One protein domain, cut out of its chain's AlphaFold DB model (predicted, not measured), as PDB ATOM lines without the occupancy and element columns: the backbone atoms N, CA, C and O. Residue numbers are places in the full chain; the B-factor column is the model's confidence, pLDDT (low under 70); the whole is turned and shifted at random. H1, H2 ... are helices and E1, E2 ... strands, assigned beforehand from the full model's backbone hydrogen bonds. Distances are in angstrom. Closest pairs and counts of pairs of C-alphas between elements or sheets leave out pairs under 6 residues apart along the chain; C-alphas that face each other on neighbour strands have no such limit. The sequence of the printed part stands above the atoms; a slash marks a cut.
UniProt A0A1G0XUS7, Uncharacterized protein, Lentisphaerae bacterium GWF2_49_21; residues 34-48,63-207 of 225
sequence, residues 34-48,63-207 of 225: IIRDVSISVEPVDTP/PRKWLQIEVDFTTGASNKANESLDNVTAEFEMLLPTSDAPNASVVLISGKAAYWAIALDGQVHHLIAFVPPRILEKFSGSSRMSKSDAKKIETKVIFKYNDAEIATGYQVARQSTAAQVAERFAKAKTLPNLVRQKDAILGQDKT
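What this domain is: This is residues 34 to 48 and 63 to 207 of the 225 residues of an uncharacterized protein of Lentisphaerae bacterium GWF2_49_21 (UniProt A0A1G0XUS7). Two twisted sheets, E1 E2 E7 and E5 E4 E8 E9, stand face to face as a flattened sandwich with crossed strands, nearly closed into a barrel along its edges, where E1 comes close to E9 and residues 196 to 203 bridge from E5 to E7. The short pair E3 and E6 folds over at one end of the sandwich, H1 and H2 lie toward the other, and H3 covers the outside of the four-stranded sheet. The printed part has 160 residues, with nine named strands and three named helices in the order E1 E2 E3 E4 E5 E6 E7 H1 H2 E8 E9 H3, and its three sheets are antiparallel. The class is mixed, helices and strands; the whole is compact, with a radius of gyration of the C-alphas of 16.1 A, and spans 55 by 36 by 28 A, only just elongated.

Where its parts are: Find C-alpha 35 at (195.427, 211.717, 166.656), where E1 begins; it takes residues 35 to 46, 30.2 A, and bends by 59 degrees at residue 38. After the cut, E2 takes residues 65 to 75, 31.6 A. E3, residues 84 to 86, runs on into E4, residues 89 to 97, 25.9 A, at 73 degrees. E5, residues 106 to 114, 26.5 A, runs on into E6, residues 117 to 119, at 87 degrees. E7 is residues 124 to 131, 23.5 A; H1 is residues 133 to 140, 10.1 A; H2 is residues 147 to 150. Look for C-alpha 154 at (174.962, 212.152, 168.526), where E8 starts, residues 154 to 161, 23.7 A; E9 follows as residues 164 to 170, 18.1 A. H3, residues 178 to 190, 18.9 A, ends at C-alpha 190, (172.409, 203.660, 154.269).

How they stand to each other: The sheet E5 E4 E8 E9 and the sheet E1 E2 E7 form a sandwich, two sheets face to face, with the facing parts 9.6 A centre to centre and the strands of one at 51 degrees to those of the other. In the larger sheet, look for N 92 and O 111, 2.8 A, in the hairpin E4 and E5; N 91 and O 158, 2.8 A, between E4 and E8; and N 159 and O 167, 2.8 A, in the hairpin E8 and E9. In the smaller sheet, N 39 and O 72 are 2.8 A apart between E1 and E2, and N 69 and O 129 are 2.8 A apart between E2 and E7. E3 and E6 pair through N 85 and O 118, 2.8 A. The closest C-alphas of E1 and E9 are Val 38 and Gly 169, 5.1 A apart, while E5 and E7 are near each other. Residues 196 to 197 pair parallel with 108 to 109 of E5, and residues 202 to 203 antiparallel with 129 to 130 of E7. H3 on one face of the sheet E5 E4 E8 E9 makes two layers, helix over sheet, at a height over the sheet of 8.6 A; it runs across the strands, at 84 degrees to E8 on the local plane. Its closest C-alpha pair with E9 is Ala 178 and Tyr 170, 6.0 A. H1 is on the sheet E1 E2 E7 over none of its strands, with Pro 133 and Trp 66 its closest C-alphas to E2, 5.1 A, and only grazes the larger sheet with residues 135 to 140. H2 is on the sheet E1 E2 E7, also over none; its Ala 150 and Glu 43 of E1 have C-alphas 5.6 A apart. Every O i to N i+4 pair is within hydrogen-bond range in H1, 8 of 9 are in H3, and H2 is too short for such a pair.

The domain as a whole: The two C-alphas farthest apart are those of Ala 81 and Pro 102, 56.2 A. Residues 49 to 62 are not printed, and C-alphas 48 and 63 are 11.2 A apart across this cut. Of the links that are printed whole, none is long. Residues 191 to 207 hold no named element. The mean pLDDT of the printed part is 91.7, and residues 100 to 104 are under 70.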
ATOM      1  N   ILE A  34     197.929 209.002 164.932       89.50
ATOM      2  CA  ILE A  34     198.567 210.318 164.937       89.50
ATOM      3  C   ILE A  34     197.731 211.265 165.804       89.50
ATOM      4  O   ILE A  34     198.288 212.081 166.525       89.50
ATOM      5  N   ILE A  35     196.411 211.070 165.789       94.50
ATOM      6  CA  ILE A  35     195.427 211.717 166.656       94.50
ATOM      7  C   ILE A  35     194.806 210.651 167.563       94.50
ATOM      8  O   ILE A  35     194.458 209.562 167.095       94.50
ATOM      9  N   ARG A  36     194.687 210.950 168.859       94.19
ATOM     10  CA  ARG A  36     194.219 210.048 169.921       94.19
ATOM     11  C   ARG A  36     193.284 210.782 170.881       94.19
ATOM     12  O   ARG A  36     193.097 211.989 170.780       94.19
ATOM     13  N   ASP A  37     192.667 210.009 171.776       94.50
ATOM     14  CA  ASP A  37     191.881 210.501 172.917       94.50
ATOM     15  C   ASP A  37     190.812 211.544 172.557       94.50
ATOM     16  O   ASP A  37     190.544 212.472 173.315       94.50
ATOM     17  N   VAL A  38     190.186 211.383 171.386       96.69
ATOM     18  CA  VAL A  38     189.216 212.351 170.869       96.69
ATOM     19  C   VAL A  38     187.969 212.378 171.758       96.69
ATOM     20  O   VAL A  38     187.222 211.397 171.834       96.69
ATOM     21  N   SER A  39     187.710 213.525 172.371       96.44
ATOM     22  CA  SER A  39     186.534 213.833 173.177       96.44
ATOM     23  C   SER A  39     185.703 214.906 172.480       96.44
ATOM     24  O   SER A  39     186.246 215.863 171.943       96.44
ATOM     25  N   ILE A  40     184.378 214.750 172.474       97.75
ATOM     26  CA  ILE A  40     183.457 215.709 171.857       97.75
ATOM     27  C   ILE A  40     182.449 216.169 172.901       97.75
ATOM     28  O   ILE A  40     181.749 215.345 173.502       97.75
ATOM     29  N   SER A  41     182.321 217.482 173.064       96.50
ATOM     30  CA  SER A  41     181.274 218.101 173.869       96.50
ATOM     31  C   SER A  41     180.375 218.980 173.003       96.50
ATOM     32  O   SER A  41     180.814 219.594 172.031       96.50
ATOM     33  N   VAL A  42     179.079 218.989 173.326       96.50
ATOM     34  CA  VAL A  42     178.079 219.746 172.575       96.50
ATOM     35  C   VAL A  42     177.205 220.544 173.524       96.50
ATOM     36  O   VAL A  42     176.533 219.978 174.393       96.50
ATOM     37  N   GLU A  43     177.206 221.866 173.355       96.44
ATOM     38  CA  GLU A  43     176.528 222.796 174.257       96.44
ATOM     39  C   GLU A  43     175.781 223.917 173.515       96.44
ATOM     40  O   GLU A  43     176.256 224.436 172.506       96.44
ATOM     41  N   PRO A  44     174.604 224.346 174.009       96.38
ATOM     42  CA  PRO A  44     173.936 225.534 173.506       96.38
ATOM     43  C   PRO A  44     174.641 226.802 174.005       96.38
ATOM     44  O   PRO A  44     174.793 226.999 175.213       96.38
ATOM     45  N   VAL A  45     174.982 227.709 173.091       95.31
ATOM     46  CA  VAL A  45     175.688 228.962 173.403       95.31
ATOM     47  C   VAL A  45     174.979 230.183 172.819       95.31
ATOM     48  O   VAL A  45     174.303 230.101 171.790       95.31
ATOM     49  N   ASP A  46     175.084 231.322 173.504       92.06
ATOM     50  CA  ASP A  46     174.582 232.602 172.996       92.06
ATOM     51  C   ASP A  46     175.550 233.198 171.987       92.06
ATOM     52  O   ASP A  46     176.758 233.061 172.129       92.06
ATOM     53  N   THR A  47     175.017 233.922 171.005       89.88
ATOM     54  CA  THR A  47     175.867 234.727 170.120       89.88
ATOM     55  C   THR A  47     176.657 235.747 170.959       89.88
ATOM     56  O   THR A  47     176.040 236.397 171.810       89.88
ATOM     57  N   PRO A  48     177.971 235.930 170.728       87.31
ATOM     58  CA  PRO A  48     178.756 236.939 171.426       87.31
ATOM     59  C   PRO A  48     178.162 238.332 171.214       87.31
ATOM     60  O   PRO A  48     177.749 238.687 170.107       87.31
ATOM     61  N   PRO A  63     166.554 236.036 171.386       74.56
ATOM     62  CA  PRO A  63     167.710 235.230 171.745       74.56
ATOM     63  C   PRO A  63     167.595 233.851 171.094       74.56
ATOM     64  O   PRO A  63     166.608 233.127 171.285       74.56
ATOM     65  N   ARG A  64     168.612 233.528 170.298       87.69
ATOM     66  CA  ARG A  64     168.779 232.284 169.554       87.69
ATOM     67  C   ARG A  64     170.085 231.644 169.995       87.69
ATOM     68  O   ARG A  64     171.114 232.319 169.988       87.69
ATOM     69  N   LYS A  65     170.038 230.364 170.363       93.12
ATOM     70  CA  LYS A  65     171.240 229.616 170.720       93.12
ATOM     71  C   LYS A  65     171.823 228.979 169.472       93.12
ATOM     72  O   LYS A  65     171.089 228.437 168.643       93.12
ATOM     73  N   TRP A  66     173.136 229.060 169.366       96.31
ATOM     74  CA  TRP A  66     173.920 228.180 168.517       96.31
ATOM     75  C   TRP A  66     174.144 226.871 169.262       96.31
ATOM     76  O   TRP A  66     174.031 226.832 170.488       96.31
ATOM     77  N   LEU A  67     174.474 225.817 168.529       97.00
ATOM     78  CA  LEU A  67     175.000 224.596 169.126       97.00
ATOM     79  C   LEU A  67     176.507 224.571 168.871       97.00
ATOM     80  O   LEU A  67     176.920 224.484 167.718       97.00
ATOM     81  N   GLN A  68     177.304 224.711 169.921       97.75
ATOM     82  CA  GLN A  68     178.757 224.594 169.876       97.75
ATOM     83  C   GLN A  68     179.140 223.120 169.947       97.75
ATOM     84  O   GLN A  68     178.583 222.385 170.761       97.75
ATOM     85  N   ILE A  69     180.075 222.715 169.099       98.38
ATOM     86  CA  ILE A  69     180.743 221.420 169.100       98.38
ATOM     87  C   ILE A  69     182.204 221.712 169.410       98.38
ATOM     88  O   ILE A  69     182.880 222.362 168.615       98.38
ATOM     89  N   GLU A  70     182.672 221.250 170.555       98.06
ATOM     90  CA  GLU A  70     184.062 221.378 170.975       98.06
ATOM     91  C   GLU A  70     184.697 219.993 170.965       98.06
ATOM     92  O   GLU A  70     184.086 219.021 171.422       98.06
ATOM     93  N   VAL A  71     185.881 219.900 170.368       98.44
ATOM     94  CA  VAL A  71     186.613 218.648 170.205       98.44
ATOM     95  C   VAL A  71     187.980 218.800 170.839       98.44
ATOM     96  O   VAL A  71     188.792 219.583 170.355       98.44
ATOM     97  N   ASP A  72     188.236 217.986 171.852       98.31
ATOM     98  CA  ASP A  72     189.553 217.854 172.463       98.31
ATOM     99  C   ASP A  72     190.208 216.585 171.933       98.31
ATOM    100  O   ASP A  72     189.551 215.549 171.808       98.31
ATOM    101  N   PHE A  73     191.494 216.638 171.615       97.94
ATOM    102  CA  PHE A  73     192.247 215.463 171.180       97.94
ATOM    103  C   PHE A  73     193.726 215.611 171.517       97.94
ATOM    104  O   PHE A  73     194.217 216.716 171.724       97.94
ATOM    105  N   THR A  74     194.445 214.494 171.558       97.25
ATOM    106  CA  THR A  74     195.901 214.473 171.736       97.25
ATOM    107  C   THR A  74     196.586 214.044 170.446       97.25
ATOM    108  O   THR A  74     196.021 213.295 169.641       97.25
ATOM    109  N   THR A  75     197.815 214.503 170.229       94.88
ATOM    110  CA  THR A  75     198.648 214.048 169.109       94.88
ATOM    111  C   THR A  75     199.713 213.052 169.559       94.88
ATOM    112  O   THR A  75     200.033 212.914 170.739       94.88
ATOM    113  N   GLY A  76     200.264 212.282 168.623       89.81
ATOM    114  CA  GLY A  76     201.493 211.539 168.883       89.81
ATOM    115  C   GLY A  76     202.671 212.505 169.012       89.81
ATOM    116  O   GLY A  76     202.902 213.286 168.097       89.81
ATOM    117  N   ALA A  77     203.433 212.423 170.105       86.19
ATOM    118  CA  ALA A  77     204.643 213.226 170.261       86.19
ATOM    119  C   ALA A  77     205.710 212.820 169.231       86.19
ATOM    120  O   ALA A  77     206.076 211.642 169.132       86.19
ATOM    121  N   SER A  78     206.216 213.796 168.484       86.25
ATOM    122  CA  SER A  78     207.343 213.626 167.577       86.25
ATOM    123  C   SER A  78     208.682 213.886 168.266       86.25
ATOM    124  O   SER A  78     208.808 214.735 169.145       86.25
ATOM    125  N   ASN A  79     209.725 213.189 167.807       82.44
ATOM    126  CA  ASN A  79     211.109 213.465 168.199       82.44
ATOM    127  C   ASN A  79     211.726 214.648 167.430       82.44
ATOM    128  O   ASN A  79     212.851 215.049 167.726       82.44
ATOM    129  N   LYS A  80     211.039 215.177 166.411       86.38
ATOM    130  CA  LYS A  80     211.492 216.340 165.647       86.38
ATOM    131  C   LYS A  80     210.862 217.605 166.214       86.38
ATOM    132  O   LYS A  80     209.647 217.691 166.359       86.38
ATOM    133  N   ALA A  81     211.698 218.604 166.477       82.06
ATOM    134  CA  ALA A  81     211.225 219.918 166.886       82.06
ATOM    135  C   ALA A  81     210.320 220.524 165.799       82.06
ATOM    136  O   ALA A  81     210.682 220.512 164.622       82.06
ATOM    137  N   ASN A  82     209.180 221.081 166.219       86.31
ATOM    138  CA  ASN A  82     208.210 221.778 165.367       86.31
ATOM    139  C   ASN A  82     207.598 220.918 164.242       86.31
ATOM    140  O   ASN A  82     207.238 221.458 163.199       86.31
ATOM    141  N   GLU A  83     207.499 219.594 164.410       93.75
ATOM    142  CA  GLU A  83     206.755 218.773 163.448       93.75
ATOM    143  C   GLU A  83     205.243 219.001 163.612       93.75
ATOM    144  O   GLU A  83     204.718 218.977 164.726       93.75
ATOM    145  N   SER A  84     204.551 219.220 162.494       94.19
ATOM    146  CA  SER A  84     203.105 219.441 162.428       94.19
ATOM    147  C   SER A  84     202.462 218.610 161.322       94.19
ATOM    148  O   SER A  84     203.117 218.161 160.378       94.19
ATOM    149  N   LEU A  85     201.151 218.405 161.442       93.50
ATOM    150  CA  LEU A  85     200.296 217.977 160.344       93.50
ATOM    151  C   LEU A  85     199.642 219.200 159.717       93.50
ATOM    152  O   LEU A  85     198.777 219.829 160.330       93.50
ATOM    153  N   ASP A  86     200.010 219.492 158.480       93.50
ATOM    154  CA  ASP A  86     199.464 220.640 157.770       93.50
ATOM    155  C   ASP A  86     198.178 220.257 157.023       93.50
ATOM    156  O   ASP A  86     198.049 219.150 156.502       93.50
ATOM    157  N   ASN A  87     197.216 221.174 156.921       92.88
ATOM    158  CA  ASN A  87     195.969 220.965 156.165       92.88
ATOM    159  C   ASN A  87     195.135 219.747 156.613       92.88
ATOM    160  O   ASN A  87     194.452 219.107 155.804       92.88
ATOM    161  N   VAL A  88     195.150 219.423 157.907       96.12
ATOM    162  CA  VAL A  88     194.226 218.426 158.465       96.12
ATOM    163  C   VAL A  88     192.796 218.934 158.311       96.12
ATOM    164  O   VAL A  88     192.493 220.079 158.634       96.12
ATOM    165  N   THR A  89     191.901 218.079 157.827       97.38
ATOM    166  CA  THR A  89     190.470 218.380 157.721       97.38
ATOM    167  C   THR A  89     189.701 217.631 158.798       97.38
ATOM    168  O   THR A  89     189.802 216.409 158.885       97.38
ATOM    169  N   ALA A  90     188.893 218.341 159.583       98.00
ATOM    170  CA  ALA A  90     187.890 217.745 160.457       98.00
ATOM    171  C   ALA A  90     186.520 217.783 159.770       98.00
ATOM    172  O   ALA A  90     185.991 218.854 159.464       98.00
ATOM    173  N   GLU A  91     185.935 216.612 159.529       98.25
ATOM    174  CA  GLU A  91     184.567 216.452 159.039       98.25
ATOM    175  C   GLU A  91     183.635 216.145 160.210       98.25
ATOM    176  O   GLU A  91     183.745 215.108 160.865       98.25
ATOM    177  N   PHE A  92     182.688 217.042 160.453       98.50
ATOM    178  CA  PHE A  92     181.690 216.921 161.502       98.50
ATOM    179  C   PHE A  92     180.405 216.323 160.926       98.50
ATOM    180  O   PHE A  92     179.896 216.772 159.895       98.50
ATOM    181  N   GLU A  93     179.843 215.337 161.618       98.06
ATOM    182  CA  GLU A  93     178.531 214.756 161.338       98.06
ATOM    183  C   GLU A  93     177.697 214.751 162.625       98.06
ATOM    184  O   GLU A  93     178.199 214.426 163.700       98.06
ATOM    185  N   MET A  94     176.411 215.080 162.523       96.88
ATOM    186  CA  MET A  94     175.501 215.117 163.667       96.88
ATOM    187  C   MET A  94     174.123 214.565 163.291       96.88
ATOM    188  O   MET A  94     173.566 214.919 162.249       96.88
ATOM    189  N   LEU A  95     173.569 213.703 164.147       94.69
ATOM    190  CA  LEU A  95     172.200 213.195 164.030       94.69
ATOM    191  C   LEU A  95     171.273 214.063 164.877       94.69
ATOM    192  O   LEU A  95     171.139 213.875 166.087       94.69
ATOM    193  N   LEU A  96     170.647 215.045 164.230       92.44
ATOM    194  CA  LEU A  96     169.772 216.010 164.885       92.44
ATOM    195  C   LEU A  96     168.336 215.460 164.973       92.44
ATOM    196  O   LEU A  96     167.760 215.148 163.927       92.44
ATOM    197  N   PRO A  97     167.727 215.354 166.170       89.06
ATOM    198  CA  PRO A  97     166.325 214.969 166.306       89.06
ATOM    199  C   PRO A  97     165.394 215.986 165.644       89.06
ATOM    200  O   PRO A  97     165.609 217.195 165.757       89.06
ATOM    201  N   THR A  98     164.341 215.494 164.991       86.31
ATOM    202  CA  THR A  98     163.317 216.346 164.373       86.31
ATOM    203  C   THR A  98     162.013 216.365 165.160       86.31
ATOM    204  O   THR A  98     161.670 215.389 165.827       86.31
ATOM    205  N   SER A  99     161.286 217.481 165.087       74.56
ATOM    206  CA  SER A  99     159.990 217.664 165.757       74.56
ATOM    207  C   SER A  99     158.817 216.971 165.054       74.56
ATOM    208  O   SER A  99     157.774 216.768 165.670       74.56
ATOM    209  N   ASP A 100     158.977 216.606 163.780       59.31
ATOM    210  CA  ASP A 100     157.840 216.436 162.868       59.31
ATOM    211  C   ASP A 100     157.405 214.978 162.635       59.31
ATOM    212  O   ASP A 100     156.536 214.736 161.797       59.31
ATOM    213  N   ALA A 101     157.951 213.987 163.358       53.81
ATOM    214  CA  ALA A 101     157.549 212.590 163.164       53.81
ATOM    215  C   ALA A 101     157.285 211.801 164.459       53.81
ATOM    216  O   ALA A 101     158.077 211.869 165.402       53.81
ATOM    217  N   PRO A 102     156.244 210.941 164.470       48.59
ATOM    218  CA  PRO A 102     155.880 210.104 165.616       48.59
ATOM    219  C   PRO A 102     156.927 209.032 165.978       48.59
ATOM    220  O   PRO A 102     156.848 208.453 167.056       48.59
ATOM    221  N   ASN A 103     157.931 208.801 165.121       53.62
ATOM    222  CA  ASN A 103     158.986 207.797 165.302       53.62
ATOM    223  C   ASN A 103     160.395 208.419 165.332       53.62
ATOM    224  O   ASN A 103     161.287 207.922 164.648       53.62
ATOM    225  N   ALA A 104     160.583 209.518 166.077       59.66
ATOM    226  CA  ALA A 104     161.890 210.134 166.350       59.66
ATOM    227  C   ALA A 104     162.816 210.190 165.114       59.66
ATOM    228  O   ALA A 104     163.936 209.675 165.135       59.66
ATOM    229  N   SER A 105     162.338 210.773 164.006       82.25
ATOM    230  CA  SER A 105     163.186 210.932 162.827       82.25
ATOM    231  C   SER A 105     164.361 211.847 163.156       82.25
ATOM    232  O   SER A 105     164.205 212.887 163.799       82.25
ATOM    233  N   VAL A 106     165.547 211.453 162.711       90.50
ATOM    234  CA  VAL A 106     166.749 212.286 162.768       90.50
ATOM    235  C   VAL A 106     167.002 212.907 161.396       90.50
ATOM    236  O   VAL A 106     166.505 212.416 160.385       90.50
ATOM    237  N   VAL A 107     167.779 213.980 161.351       93.44
ATOM    238  CA  VAL A 107     168.395 214.522 160.135       93.44
ATOM    239  C   VAL A 107     169.899 214.379 160.298       93.44
ATOM    240  O   VAL A 107     170.437 214.693 161.359       93.44
ATOM    241  N   LEU A 108     170.584 213.925 159.250       95.62
ATOM    242  CA  LEU A 108     172.041 213.945 159.223       95.62
ATOM    243  C   LEU A 108     172.498 215.318 158.731       95.62
ATOM    244  O   LEU A 108     172.341 215.641 157.550       95.62
ATOM    245  N   ILE A 109     173.052 216.121 159.631       97.19
ATOM    246  CA  ILE A 109     173.696 217.385 159.278       97.19
ATOM    247  C   ILE A 109     175.212 217.204 159.272       97.19
ATOM    248  O   ILE A 109     175.748 216.414 160.051       97.19
ATOM    249  N   SER A 110     175.908 217.913 158.388       98.38
ATOM    250  CA  SER A 110     177.363 217.811 158.289       98.38
ATOM    251  C   SER A 110     178.031 219.143 157.978       98.38
ATOM    252  O   SER A 110     177.391 220.092 157.520       98.38
ATOM    253  N   GLY A 111     179.340 219.188 158.189       97.94
ATOM    254  CA  GLY A 111     180.209 220.287 157.792       97.94
ATOM    255  C   GLY A 111     181.673 219.901 157.929       97.94
ATOM    256  O   GLY A 111     181.983 218.819 158.421       97.94
ATOM    257  N   LYS A 112     182.573 220.763 157.471       97.12
ATOM    258  CA  LYS A 112     184.015 220.524 157.554       97.12
ATOM    259  C   LYS A 112     184.777 221.811 157.849       97.12
ATOM    260  O   LYS A 112     184.331 222.893 157.456       97.12
ATOM    261  N   ALA A 113     185.922 221.671 158.501       96.56
ATOM    262  CA  ALA A 113     186.911 222.725 158.691       96.56
ATOM    263  C   ALA A 113     188.305 222.157 158.405       96.56
ATOM    264  O   ALA A 113     188.599 221.028 158.794       96.56
ATOM    265  N   ALA A 114     189.136 222.920 157.701       96.44
ATOM    266  CA  ALA A 114     190.544 222.603 157.501       96.44
ATOM    267  C   ALA A 114     191.383 223.439 158.468       96.44
ATOM    268  O   ALA A 114     191.008 224.568 158.762       96.44
ATOM    269  N   TYR A 115     192.505 222.911 158.935       95.94
ATOM    270  CA  TYR A 115     193.385 223.571 159.899       95.94
ATOM    271  C   TYR A 115     194.763 223.790 159.283       95.94
ATOM    272  O   TYR A 115     195.221 222.960 158.499       95.94
ATOM    273  N   TRP A 116     195.403 224.917 159.606       94.12
ATOM    274  CA  TRP A 116     196.700 225.290 159.033       94.12
ATOM    275  C   TRP A 116     197.783 224.265 159.353       94.12
ATOM    276  O   TRP A 116     198.344 223.666 158.438       94.12
ATOM    277  N   ALA A 117     198.035 224.061 160.641       93.81
ATOM    278  CA  ALA A 117     199.030 223.140 161.157       93.81
ATOM    279  C   ALA A 117     198.587 222.680 162.546       93.81
ATOM    280  O   ALA A 117     198.260 223.517 163.380       93.81
ATOM    281  N   ILE A 118     198.585 221.369 162.785       95.88
ATOM    282  CA  ILE A 118     198.358 220.774 164.108       95.88
ATOM    283  C   ILE A 118     199.693 220.219 164.593       95.88
ATOM    284  O   ILE A 118     200.264 219.342 163.939       95.88
ATOM    285  N   ALA A 119     200.211 220.722 165.712       95.31
ATOM    286  CA  ALA A 119     201.511 220.291 166.225       95.31
ATOM    287  C   ALA A 119     201.491 218.825 166.697       95.31
ATOM    288  O   ALA A 119     200.509 218.344 167.251       95.31
ATOM    289  N   LEU A 120     202.594 218.105 166.480       95.12
ATOM    290  CA  LEU A 120     202.810 216.737 166.968       95.12
ATOM    291  C   LEU A 120     203.618 216.750 168.271       95.12
ATOM    292  O   LEU A 120     204.727 216.216 168.346       95.12
ATOM    293  N   ASP A 121     203.087 217.408 169.295       93.75
ATOM    294  CA  ASP A 121     203.781 217.698 170.558       93.75
ATOM    295  C   ASP A 121     203.295 216.847 171.746       93.75
ATOM    296  O   ASP A 121     203.857 216.918 172.843       93.75
ATOM    297  N   GLY A 122     202.275 216.010 171.537       93.62
ATOM    298  CA  GLY A 122     201.685 215.189 172.591       93.62
ATOM    299  C   GLY A 122     200.784 215.948 173.565       93.62
ATOM    300  O   GLY A 122     200.384 215.362 174.573       93.62
ATOM    301  N   GLN A 123     200.481 217.221 173.303       95.12
ATOM    302  CA  GLN A 123     199.578 218.029 174.118       95.12
ATOM    303  C   GLN A 123     198.116 217.831 173.702       95.12
ATOM    304  O   GLN A 123     197.797 217.128 172.739       95.12
ATOM    305  N   VAL A 124     197.215 218.418 174.492       97.31
ATOM    306  CA  VAL A 124     195.793 218.503 174.153       97.31
ATOM    307  C   VAL A 124     195.590 219.688 173.216       97.31
ATOM    308  O   VAL A 124     196.004 220.802 173.522       97.31
ATOM    309  N   HIS A 125     194.915 219.427 172.107       97.94
ATOM    310  CA  HIS A 125     194.512 220.402 171.107       97.94
ATOM    311  C   HIS A 125     192.996 220.564 171.127       97.94
ATOM    312  O   HIS A 125     192.267 219.616 171.439       97.94
ATOM    313  N   HIS A 126     192.524 221.748 170.739       98.19
ATOM    314  CA  HIS A 126     191.114 222.111 170.817       98.19
ATOM    315  C   HIS A 126     190.594 222.559 169.450       98.19
ATOM    316  O   HIS A 126     191.115 223.498 168.851       98.19
ATOM    317  N   LEU A 127     189.527 221.927 168.960       97.44
ATOM    318  CA  LEU A 127     188.771 222.399 167.801       97.44
ATOM    319  C   LEU A 127     187.399 222.890 168.233       97.44
ATOM    320  O   LEU A 127     186.787 222.342 169.149       97.44
ATOM    321  N   ILE A 128     186.858 223.846 167.482       97.56
ATOM    322  CA  ILE A 128     185.491 224.307 167.684       97.56
ATOM    323  C   ILE A 128     184.741 224.472 166.361       97.56
ATOM    324  O   ILE A 128     185.267 224.968 165.361       97.56
ATOM    325  N   ALA A 129     183.485 224.039 166.367       98.06
ATOM    326  CA  ALA A 129     182.546 224.170 165.265       98.06
ATOM    327  C   ALA A 129     181.145 224.504 165.792       98.06
ATOM    328  O   ALA A 129     180.839 224.307 166.966       98.06
ATOM    329  N   PHE A 130     180.274 225.022 164.930       98.19
ATOM    330  CA  PHE A 130     178.980 225.548 165.346       98.19
ATOM    331  C   PHE A 130     177.849 225.188 164.384       98.19
ATOM    332  O   PHE A 130     177.990 225.273 163.166       98.19
ATOM    333  N   VAL A 131     176.678 224.876 164.939       98.00
ATOM    334  CA  VAL A 131     175.423 224.747 164.187       98.00
ATOM    335  C   VAL A 131     174.631 226.052 164.293       98.00
ATOM    336  O   VAL A 131     174.290 226.470 165.408       98.00
ATOM    337  N   PRO A 132     174.287 226.698 163.163       96.69
ATOM    338  CA  PRO A 132     173.497 227.919 163.169       96.69
ATOM    339  C   PRO A 132     172.101 227.720 163.771       96.69
ATOM    340  O   PRO A 132     171.436 226.724 163.471       96.69
ATOM    341  N   PRO A 133     171.559 228.717 164.494       95.31
ATOM    342  CA  PRO A 133     170.224 228.625 165.073       95.31
ATOM    343  C   PRO A 133     169.127 228.358 164.040       95.31
ATOM    344  O   PRO A 133     168.134 227.713 164.351       95.31
ATOM    345  N   ARG A 134     169.300 228.836 162.801       93.25
ATOM    346  CA  ARG A 134     168.346 228.605 161.706       93.25
ATOM    347  C   ARG A 134     168.281 227.142 161.270       93.25
ATOM    348  O   ARG A 134     167.209 226.692 160.881       93.25
ATOM    349  N   ILE A 135     169.393 226.410 161.348       94.81
ATOM    350  CA  ILE A 135     169.413 224.965 161.093       94.81
ATOM    351  C   ILE A 135     168.642 224.242 162.199       94.81
ATOM    352  O   ILE A 135     167.812 223.389 161.898       94.81
ATOM    353  N   LEU A 136     168.845 224.644 163.458       93.75
ATOM    354  CA  LEU A 136     168.096 224.101 164.595       93.75
ATOM    355  C   LEU A 136     166.592 224.390 164.459       93.75
ATOM    356  O   LEU A 136     165.788 223.471 164.487       93.75
ATOM    357  N   GLU A 137     166.194 225.642 164.205       92.06
ATOM    358  CA  GLU A 137     164.783 226.007 163.972       92.06
ATOM    359  C   GLU A 137     164.145 225.178 162.849       92.06
ATOM    360  O   GLU A 137     163.017 224.719 163.006       92.06
ATOM    361  N   LYS A 138     164.867 224.973 161.740       91.44
ATOM    362  CA  LYS A 138     164.378 224.228 160.573       91.44
ATOM    363  C   LYS A 138     164.068 222.766 160.892       91.44
ATOM    364  O   LYS A 138     163.121 222.234 160.328       91.44
ATOM    365  N   PHE A 139     164.886 222.114 161.716       90.25
ATOM    366  CA  PHE A 139     164.806 220.662 161.899       90.25
ATOM    367  C   PHE A 139     164.253 220.246 163.262       90.25
ATOM    368  O   PHE A 139     163.451 219.323 163.316       90.25
ATOM    369  N   SER A 140     164.627 220.922 164.349       85.88
ATOM    370  CA  SER A 140     164.153 220.613 165.705       85.88
ATOM    371  C   SER A 140     162.980 221.487 166.161       85.88
ATOM    372  O   SER A 140     162.573 221.401 167.319       85.88
ATOM    373  N   GLY A 141     162.475 222.389 165.309       83.81
ATOM    374  CA  GLY A 141     161.359 223.295 165.620       83.81
ATOM    375  C   GLY A 141     161.685 224.393 166.644       83.81
ATOM    376  O   GLY A 141     160.843 225.233 166.958       83.81
ATOM    377  N   SER A 142     162.909 224.415 167.184       82.69
ATOM    378  CA  SER A 142     163.354 225.367 168.205       82.69
ATOM    379  C   SER A 142     164.875 225.497 168.223       82.69
ATOM    380  O   SER A 142     165.587 224.496 168.230       82.69
ATOM    381  N   SER A 143     165.377 226.733 168.327       82.94
ATOM    382  CA  SER A 143     166.789 227.030 168.622       82.94
ATOM    383  C   SER A 143     167.070 227.204 170.119       82.94
ATOM    384  O   SER A 143     168.064 227.822 170.489       82.94
ATOM    385  N   ARG A 144     166.156 226.796 171.006       84.25
ATOM    386  CA  ARG A 144     166.297 226.935 172.466       84.25
ATOM    387  C   ARG A 144     166.510 225.573 173.102       84.25
ATOM    388  O   ARG A 144     165.686 225.096 173.876       84.25
ATOM    389  N   MET A 145     167.612 224.942 172.731       86.69
ATOM    390  CA  MET A 145     167.987 223.645 173.270       86.69
ATOM    391  C   MET A 145     168.544 223.790 174.686       86.69
ATOM    392  O   MET A 145     169.328 224.701 174.959       86.69
ATOM    393  N   SER A 146     168.146 222.895 175.590       90.44
ATOM    394  CA  SER A 146     168.749 222.812 176.921       90.44
ATOM    395  C   SER A 146     170.131 222.149 176.849       90.44
ATOM    396  O   SER A 146     170.402 221.359 175.943       90.44
ATOM    397  N   LYS A 147     171.003 222.394 177.839       91.06
ATOM    398  CA  LYS A 147     172.285 221.669 177.942       91.06
ATOM    399  C   LYS A 147     172.079 220.150 178.030       91.06
ATOM    400  O   LYS A 147     172.873 219.387 177.493       91.06
ATOM    401  N   SER A 148     171.015 219.700 178.698       90.00
ATOM    402  CA  SER A 148     170.698 218.273 178.820       90.00
ATOM    403  C   SER A 148     170.275 217.636 177.503       90.00
ATOM    404  O   SER A 148     170.553 216.457 177.305       90.00
ATOM    405  N   ASP A 149     169.619 218.381 176.614       89.12
ATOM    406  CA  ASP A 149     169.217 217.854 175.307       89.12
ATOM    407  C   ASP A 149     170.387 217.859 174.328       89.12
ATOM    408  O   ASP A 149     170.601 216.859 173.650       89.12
ATOM    409  N   ALA A 150     171.217 218.906 174.345       92.12
ATOM    410  CA  ALA A 150     172.439 218.977 173.543       92.12
ATOM    411  C   ALA A 150     173.387 217.791 173.805       92.12
ATOM    412  O   ALA A 150     173.903 217.179 172.872       92.12
ATOM    413  N   LYS A 151     173.535 217.377 175.071       91.19
ATOM    414  CA  LYS A 151     174.362 216.219 175.457       91.19
ATOM    415  C   LYS A 151     173.874 214.872 174.911       91.19
ATOM    416  O   LYS A 151     174.651 213.920 174.908       91.19
ATOM    417  N   LYS A 152     172.610 214.776 174.492       89.81
ATOM    418  CA  LYS A 152     172.021 213.557 173.909       89.81
ATOM    419  C   LYS A 152     172.180 213.500 172.392       89.81
ATOM    420  O   LYS A 152     171.895 212.459 171.808       89.81
ATOM    421  N   ILE A 153     172.571 214.605 171.761       91.88
ATOM    422  CA  ILE A 153     172.759 214.654 170.317       91.88
ATOM    423  C   ILE A 153     173.997 213.852 169.959       91.88
ATOM    424  O   ILE A 153     175.054 214.014 170.560       91.88
ATOM    425  N   GLU A 154     173.854 212.975 168.978       94.56
ATOM    426  CA  GLU A 154     174.962 212.152 168.526       94.56
ATOM    427  C   GLU A 154     175.793 212.940 167.529       94.56
ATOM    428  O   GLU A 154     175.292 213.362 166.484       94.56
ATOM    429  N   THR A 155     177.069 213.108 167.857       96.88
ATOM    430  CA  THR A 155     178.026 213.879 167.068       96.88
ATOM    431  C   THR A 155     179.257 213.027 166.818       96.88
ATOM    432  O   THR A 155     179.691 212.274 167.690       96.88
ATOM    433  N   LYS A 156     179.817 213.135 165.622       97.44
ATOM    434  CA  LYS A 156     181.048 212.465 165.218       97.44
ATOM    435  C   LYS A 156     181.953 213.468 164.519       97.44
ATOM    436  O   LYS A 156     181.469 214.294 163.747       97.44
ATOM    437  N   VAL A 157     183.254 213.342 164.751       98.38
ATOM    438  CA  VAL A 157     184.292 214.039 163.990       98.38
ATOM    439  C   VAL A 157     185.194 213.009 163.320       98.38
ATOM    440  O   VAL A 157     185.569 212.019 163.945       98.38
ATOM    441  N   ILE A 158     185.508 213.216 162.046       98.00
ATOM    442  CA  ILE A 158     186.467 212.410 161.286       98.00
ATOM    443  C   ILE A 158     187.629 213.321 160.908       98.00
ATOM    444  O   ILE A 158     187.428 214.325 160.228       98.00
ATOM    445  N   PHE A 159     188.836 212.964 161.326       97.88
ATOM    446  CA  PHE A 159     190.058 213.657 160.948       97.88
ATOM    447  C   PHE A 159     190.640 213.023 159.693       97.88
ATOM    448  O   PHE A 159     190.853 211.808 159.641       97.88
ATOM    449  N   LYS A 160     190.938 213.855 158.697       96.38
ATOM    450  CA  LYS A 160     191.570 213.449 157.445       96.38
ATOM    451  C   LYS A 160     192.856 214.215 157.196       96.38
ATOM    452  O   LYS A 160     192.915 215.421 157.410       96.38
ATOM    453  N   TYR A 161     193.852 213.510 156.678       93.88
ATOM    454  CA  TYR A 161     195.113 214.073 156.207       93.88
ATOM    455  C   TYR A 161     195.430 213.463 154.841       93.88
ATOM    456  O   TYR A 161     195.493 212.240 154.720       93.88
ATOM    457  N   ASN A 162     195.578 214.302 153.810       89.88
ATOM    458  CA  ASN A 162     195.713 213.868 152.410       89.88
ATOM    459  C   ASN A 162     194.620 212.864 151.989       89.88
ATOM    460  O   ASN A 162     194.919 211.768 151.519       89.88
ATOM    461  N   ASP A 163     193.353 213.208 152.250       88.50
ATOM    462  CA  ASP A 163     192.149 212.388 152.010       88.50
ATOM    463  C   ASP A 163     192.056 211.056 152.782       88.50
ATOM    464  O   ASP A 163     191.004 210.410 152.774       88.50
ATOM    465  N   ALA A 164     193.101 210.656 153.509       93.12
ATOM    466  CA  ALA A 164     193.088 209.472 154.354       93.12
ATOM    467  C   ALA A 164     192.502 209.791 155.734       93.12
ATOM    468  O   ALA A 164     192.929 210.737 156.394       93.12
ATOM    469  N   GLU A 165     191.561 208.967 156.199       94.94
ATOM    470  CA  GLU A 165     191.088 209.009 157.585       94.94
ATOM    471  C   GLU A 165     192.224 208.609 158.538       94.94
ATOM    472  O   GLU A 165     192.777 207.510 158.435       94.94
ATOM    473  N   ILE A 166     192.573 209.514 159.456       94.81
ATOM    474  CA  ILE A 166     193.641 209.317 160.448       94.81
ATOM    475  C   ILE A 166     193.108 209.117 161.869       94.81
ATOM    476  O   ILE A 166     193.794 208.497 162.680       94.81
ATOM    477  N   ALA A 167     191.897 209.597 162.166       95.69
ATOM    478  CA  ALA A 167     191.189 209.335 163.417       95.69
ATOM    479  C   ALA A 167     189.690 209.629 163.286       95.69
ATOM    480  O   ALA A 167     189.275 210.431 162.452       95.69
ATOM    481  N   THR A 168     188.896 209.031 164.172       96.69
ATOM    482  CA  THR A 168     187.466 209.317 164.317       96.69
ATOM    483  C   THR A 168     187.111 209.385 165.801       96.69
ATOM    484  O   THR A 168     187.493 208.506 166.572       96.69
ATOM    485  N   GLY A 169     186.363 210.416 166.193       96.31
ATOM    486  CA  GLY A 169     185.831 210.595 167.542       96.31
ATOM    487  C   GLY A 169     184.309 210.612 167.562       96.31
ATOM    488  O   GLY A 169     183.668 210.983 166.577       96.31
ATOM    489  N   TYR A 170     183.729 210.245 168.703       96.81
ATOM    490  CA  TYR A 170     182.282 210.209 168.906       96.81
ATOM    491  C   TYR A 170     181.907 210.887 170.217       96.81
ATOM    492  O   TYR A 170     182.529 210.649 171.250       96.81
ATOM    493  N   GLN A 171     180.823 211.655 170.201       93.56
ATOM    494  CA  GLN A 171     180.144 212.063 171.419       93.56
ATOM    495  C   GLN A 171     179.389 210.858 171.978       93.56
ATOM    496  O   GLN A 171     178.446 210.352 171.366       93.56
ATOM    497  N   VAL A 172     179.798 210.403 173.158       85.19
ATOM    498  CA  VAL A 172     179.198 209.246 173.819       85.19
ATOM    499  C   VAL A 172     178.333 209.723 174.981       85.19
ATOM    500  O   VAL A 172     178.827 210.232 175.985       85.19
ATOM    501  N   ALA A 173     177.017 209.553 174.859       78.19
ATOM    502  CA  ALA A 173     176.111 209.762 175.983       78.19
ATOM    503  C   ALA A 173     176.399 208.743 177.104       78.19
ATOM    504  O   ALA A 173     176.790 207.612 176.831       78.19
ATOM    505  N   ARG A 174     176.124 209.104 178.369       75.81
ATOM    506  CA  ARG A 174     176.451 208.307 179.578       75.81
ATOM    507  C   ARG A 174     176.005 206.832 179.541       75.81
ATOM    508  O   ARG A 174     176.562 206.019 180.266       75.81
ATOM    509  N   GLN A 175     174.987 206.498 178.750       79.31
ATOM    510  CA  GLN A 175     174.416 205.149 178.631       79.31
ATOM    511  C   GLN A 175     174.713 204.469 177.284       79.31
ATOM    512  O   GLN A 175     174.091 203.460 176.964       79.31
ATOM    513  N   SER A 176     175.619 205.020 176.475       85.38
ATOM    514  CA  SER A 176     175.989 204.450 175.179       85.38
ATOM    515  C   SER A 176     177.489 204.178 175.089       85.38
ATOM    516  O   SER A 176     178.256 204.564 175.966       85.38
ATOM    517  N   THR A 177     177.911 203.491 174.031       90.00
ATOM    518  CA  THR A 177     179.322 203.250 173.714       90.00
ATOM    519  C   THR A 177     179.662 203.854 172.356       90.00
ATOM    520  O   THR A 177     178.787 204.003 171.501       90.00
ATOM    521  N   ALA A 178     180.942 204.153 172.119       90.00
ATOM    522  CA  ALA A 178     181.402 204.636 170.815       90.00
ATOM    523  C   ALA A 178     180.998 203.688 169.668       90.00
ATOM    524  O   ALA A 178     180.573 204.148 168.616       90.00
ATOM    525  N   ALA A 179     181.030 202.368 169.895       92.94
ATOM    526  CA  ALA A 179     180.612 201.370 168.909       92.94
ATOM    527  C   ALA A 179     179.117 201.469 168.549       92.94
ATOM    528  O   ALA A 179     178.761 201.383 167.377       92.94
ATOM    529  N   GLN A 180     178.242 201.698 169.533       93.56
ATOM    530  CA  GLN A 180     176.806 201.881 169.286       93.56
ATOM    531  C   GLN A 180     176.521 203.169 168.507       93.56
ATOM    532  O   GLN A 180     175.698 203.171 167.593       93.56
ATOM    533  N   VAL A 181     177.209 204.262 168.852       93.12
ATOM    534  CA  VAL A 181     177.092 205.532 168.121       93.12
ATOM    535  C   VAL A 181     177.608 205.357 166.686       93.12
ATOM    536  O   VAL A 181     176.934 205.747 165.734       93.12
ATOM    537  N   ALA A 182     178.753 204.690 166.505       94.94
ATOM    538  CA  ALA A 182     179.305 204.363 165.193       94.94
ATOM    539  C   ALA A 182     178.326 203.554 164.331       94.94
ATOM    540  O   ALA A 182     178.113 203.886 163.165       94.94
ATOM    541  N   GLU A 183     177.682 202.539 164.912       95.12
ATOM    542  CA  GLU A 183     176.662 201.738 164.237       95.12
ATOM    543  C   GLU A 183     175.459 202.592 163.811       95.12
ATOM    544  O   GLU A 183     174.963 202.447 162.691       95.12
ATOM    545  N   ARG A 184     175.003 203.521 164.662       93.44
ATOM    546  CA  ARG A 184     173.909 204.442 164.317       93.44
ATOM    547  C   ARG A 184     174.279 205.364 163.161       93.44
ATOM    548  O   ARG A 184     173.482 205.491 162.232       93.44
ATOM    549  N   PHE A 185     175.494 205.914 163.132       95.25
ATOM    550  CA  PHE A 185     175.981 206.667 161.968       95.25
ATOM    551  C   PHE A 185     176.091 205.794 160.708       95.25
ATOM    552  O   PHE A 185     175.714 206.240 159.624       95.25
ATOM    553  N   ALA A 186     176.565 204.551 160.825       94.44
ATOM    554  CA  ALA A 186     176.657 203.629 159.692       94.44
ATOM    555  C   ALA A 186     175.272 203.310 159.103       94.44
ATOM    556  O   ALA A 186     175.078 203.410 157.890       94.44
ATOM    557  N   LYS A 187     174.283 203.023 159.960       93.12
ATOM    558  CA  LYS A 187     172.879 202.834 159.558       93.12
ATOM    559  C   LYS A 187     172.297 204.105 158.949       93.12
ATOM    560  O   LYS A 187     171.676 204.053 157.894       93.12
ATOM    561  N   ALA A 188     172.534 205.262 159.561       91.50
ATOM    562  CA  ALA A 188     172.050 206.540 159.051       91.50
ATOM    563  C   ALA A 188     172.514 206.795 157.607       91.50
ATOM    564  O   ALA A 188     171.723 207.262 156.784       91.50
ATOM    565  N   LYS A 189     173.761 206.436 157.266       88.12
ATOM    566  CA  LYS A 189     174.320 206.591 155.911       88.12
ATOM    567  C   LYS A 189     173.610 205.744 154.851       88.12
ATOM    568  O   LYS A 189     173.509 206.202 153.713       88.12
ATOM    569  N   THR A 190     173.074 204.579 155.211       90.00
ATOM    570  CA  THR A 190     172.409 203.660 154.269       90.00
ATOM    571  C   THR A 190     170.903 203.893 154.135       90.00
ATOM    572  O   THR A 190     170.297 203.385 153.196       90.00
ATOM    573  N   LEU A 191     170.286 204.678 155.027       89.56
ATOM    574  CA  LEU A 191     168.856 204.987 154.956       89.56
ATOM    575  C   LEU A 191     168.531 205.877 153.735       89.56
ATOM    576  O   LEU A 191     168.978 207.028 153.705       89.56
ATOM    577  N   PRO A 192     167.717 205.406 152.767       86.06
ATOM    578  CA  PRO A 192     167.462 206.132 151.519       86.06
ATOM    579  C   PRO A 192     166.644 207.415 151.720       86.06
ATOM    580  O   PRO A 192     166.852 208.394 151.015       86.06
ATOM    581  N   ASN A 193     165.758 207.432 152.719       86.62
ATOM    582  CA  ASN A 193     164.859 208.558 152.992       86.62
ATOM    583  C   ASN A 193     165.355 209.461 154.132       86.62
ATOM    584  O   ASN A 193     164.613 210.319 154.607       86.62
ATOM    585  N   LEU A 194     166.588 209.261 154.614       90.94
ATOM    586  CA  LEU A 194     167.134 210.110 155.666       90.94
ATOM    587  C   LEU A 194     167.562 211.452 155.067       90.94
ATOM    588  O   LEU A 194     168.476 211.504 154.245       90.94
ATOM    589  N   VAL A 195     166.940 212.542 155.520       92.50
ATOM    590  CA  VAL A 195     167.302 213.903 155.105       92.50
ATOM    591  C   VAL A 195     168.771 214.178 155.445       92.50
ATOM    592  O   VAL A 195     169.237 213.882 156.549       92.50
ATOM    593  N   ARG A 196     169.500 214.744 154.477       94.31
ATOM    594  CA  ARG A 196     170.919 215.111 154.596       94.31
ATOM    595  C   ARG A 196     171.092 216.592 154.328       94.31
ATOM    596  O   ARG A 196     170.804 217.047 153.224       94.31
ATOM    597  N   GLN A 197     171.591 217.330 155.312       95.56
ATOM    598  CA  GLN A 197     171.924 218.741 155.155       95.56
ATOM    599  C   GLN A 197     173.437 218.921 155.251       95.56
ATOM    600  O   GLN A 197     174.011 218.902 156.339       95.56
ATOM    601  N   LYS A 198     174.072 219.123 154.095       96.62
ATOM    602  CA  LYS A 198     175.477 219.535 154.027       96.62
ATOM    603  C   LYS A 198     175.625 221.001 154.439       96.62
ATOM    604  O   LYS A 198     174.645 221.753 154.392       96.62
ATOM    605  N   ASP A 199     176.841 221.363 154.838       96.12
ATOM    606  CA  ASP A 199     177.264 222.723 155.201       96.12
ATOM    607  C   ASP A 199     176.408 223.368 156.307       96.12
ATOM    608  O   ASP A 199     176.194 224.578 156.350       96.12
ATOM    609  N   ALA A 200     175.892 222.533 157.210       97.62
ATOM    610  CA  ALA A 200     175.098 222.942 158.366       97.62
ATOM    611  C   ALA A 200     175.927 223.069 159.650       97.62
ATOM    612  O   ALA A 200     175.452 223.668 160.614       97.62
ATOM    613  N   ILE A 201     177.138 222.512 159.664       98.31
ATOM    614  CA  ILE A 201     178.121 222.692 160.732       98.31
ATOM    615  C   ILE A 201     179.229 223.595 160.185       98.31
ATOM    616  O   ILE A 201     179.792 223.323 159.127       98.31
ATOM    617  N   LEU A 202     179.510 224.690 160.879       97.69
ATOM    618  CA  LEU A 202     180.450 225.718 160.448       97.69
ATOM    619  C   LEU A 202     181.700 225.685 161.327       97.69
ATOM    620  O   LEU A 202     181.580 225.612 162.547       97.69
ATOM    621  N   GLY A 203     182.882 225.777 160.716       96.25
ATOM    622  CA  GLY A 203     184.116 226.072 161.447       96.25
ATOM    623  C   GLY A 203     184.057 227.455 162.101       96.25
ATOM    624  O   GLY A 203     183.245 228.299 161.712       96.25
ATOM    625  N   GLN A 204     184.902 227.685 163.106       95.38
ATOM    626  CA  GLN A 204     184.938 228.936 163.871       95.38
ATOM    627  C   GLN A 204     185.038 230.190 162.986       95.38
ATOM    628  O   GLN A 204     184.356 231.185 163.242       95.38
ATOM    629  N   ASP A 205     185.833 230.117 161.919       94.31
ATOM    630  CA  ASP A 205     186.086 231.167 160.926       94.31
ATOM    631  C   ASP A 205     184.806 231.718 160.274       94.31
ATOM    632  O   ASP A 205     184.725 232.902 159.945       94.31
ATOM    633  N   LYS A 206     183.772 230.881 160.140       95.19
ATOM    634  CA  LYS A 206     182.489 231.214 159.498       95.19
ATOM    635  C   LYS A 206     181.412 231.639 160.497       95.19
ATOM    636  O   LYS A 206     180.223 231.645 160.166       95.19
ATOM    637  N   THR A 207     181.794 231.964 161.730       94.69
ATOM    638  CA  THR A 207     180.856 232.214 162.832       94.69
ATOM    639  C   THR A 207     181.150 233.533 163.548       94.69
ATOM    640  O   THR A 207     182.238 234.089 163.407       94.69
TER     641      THR A 207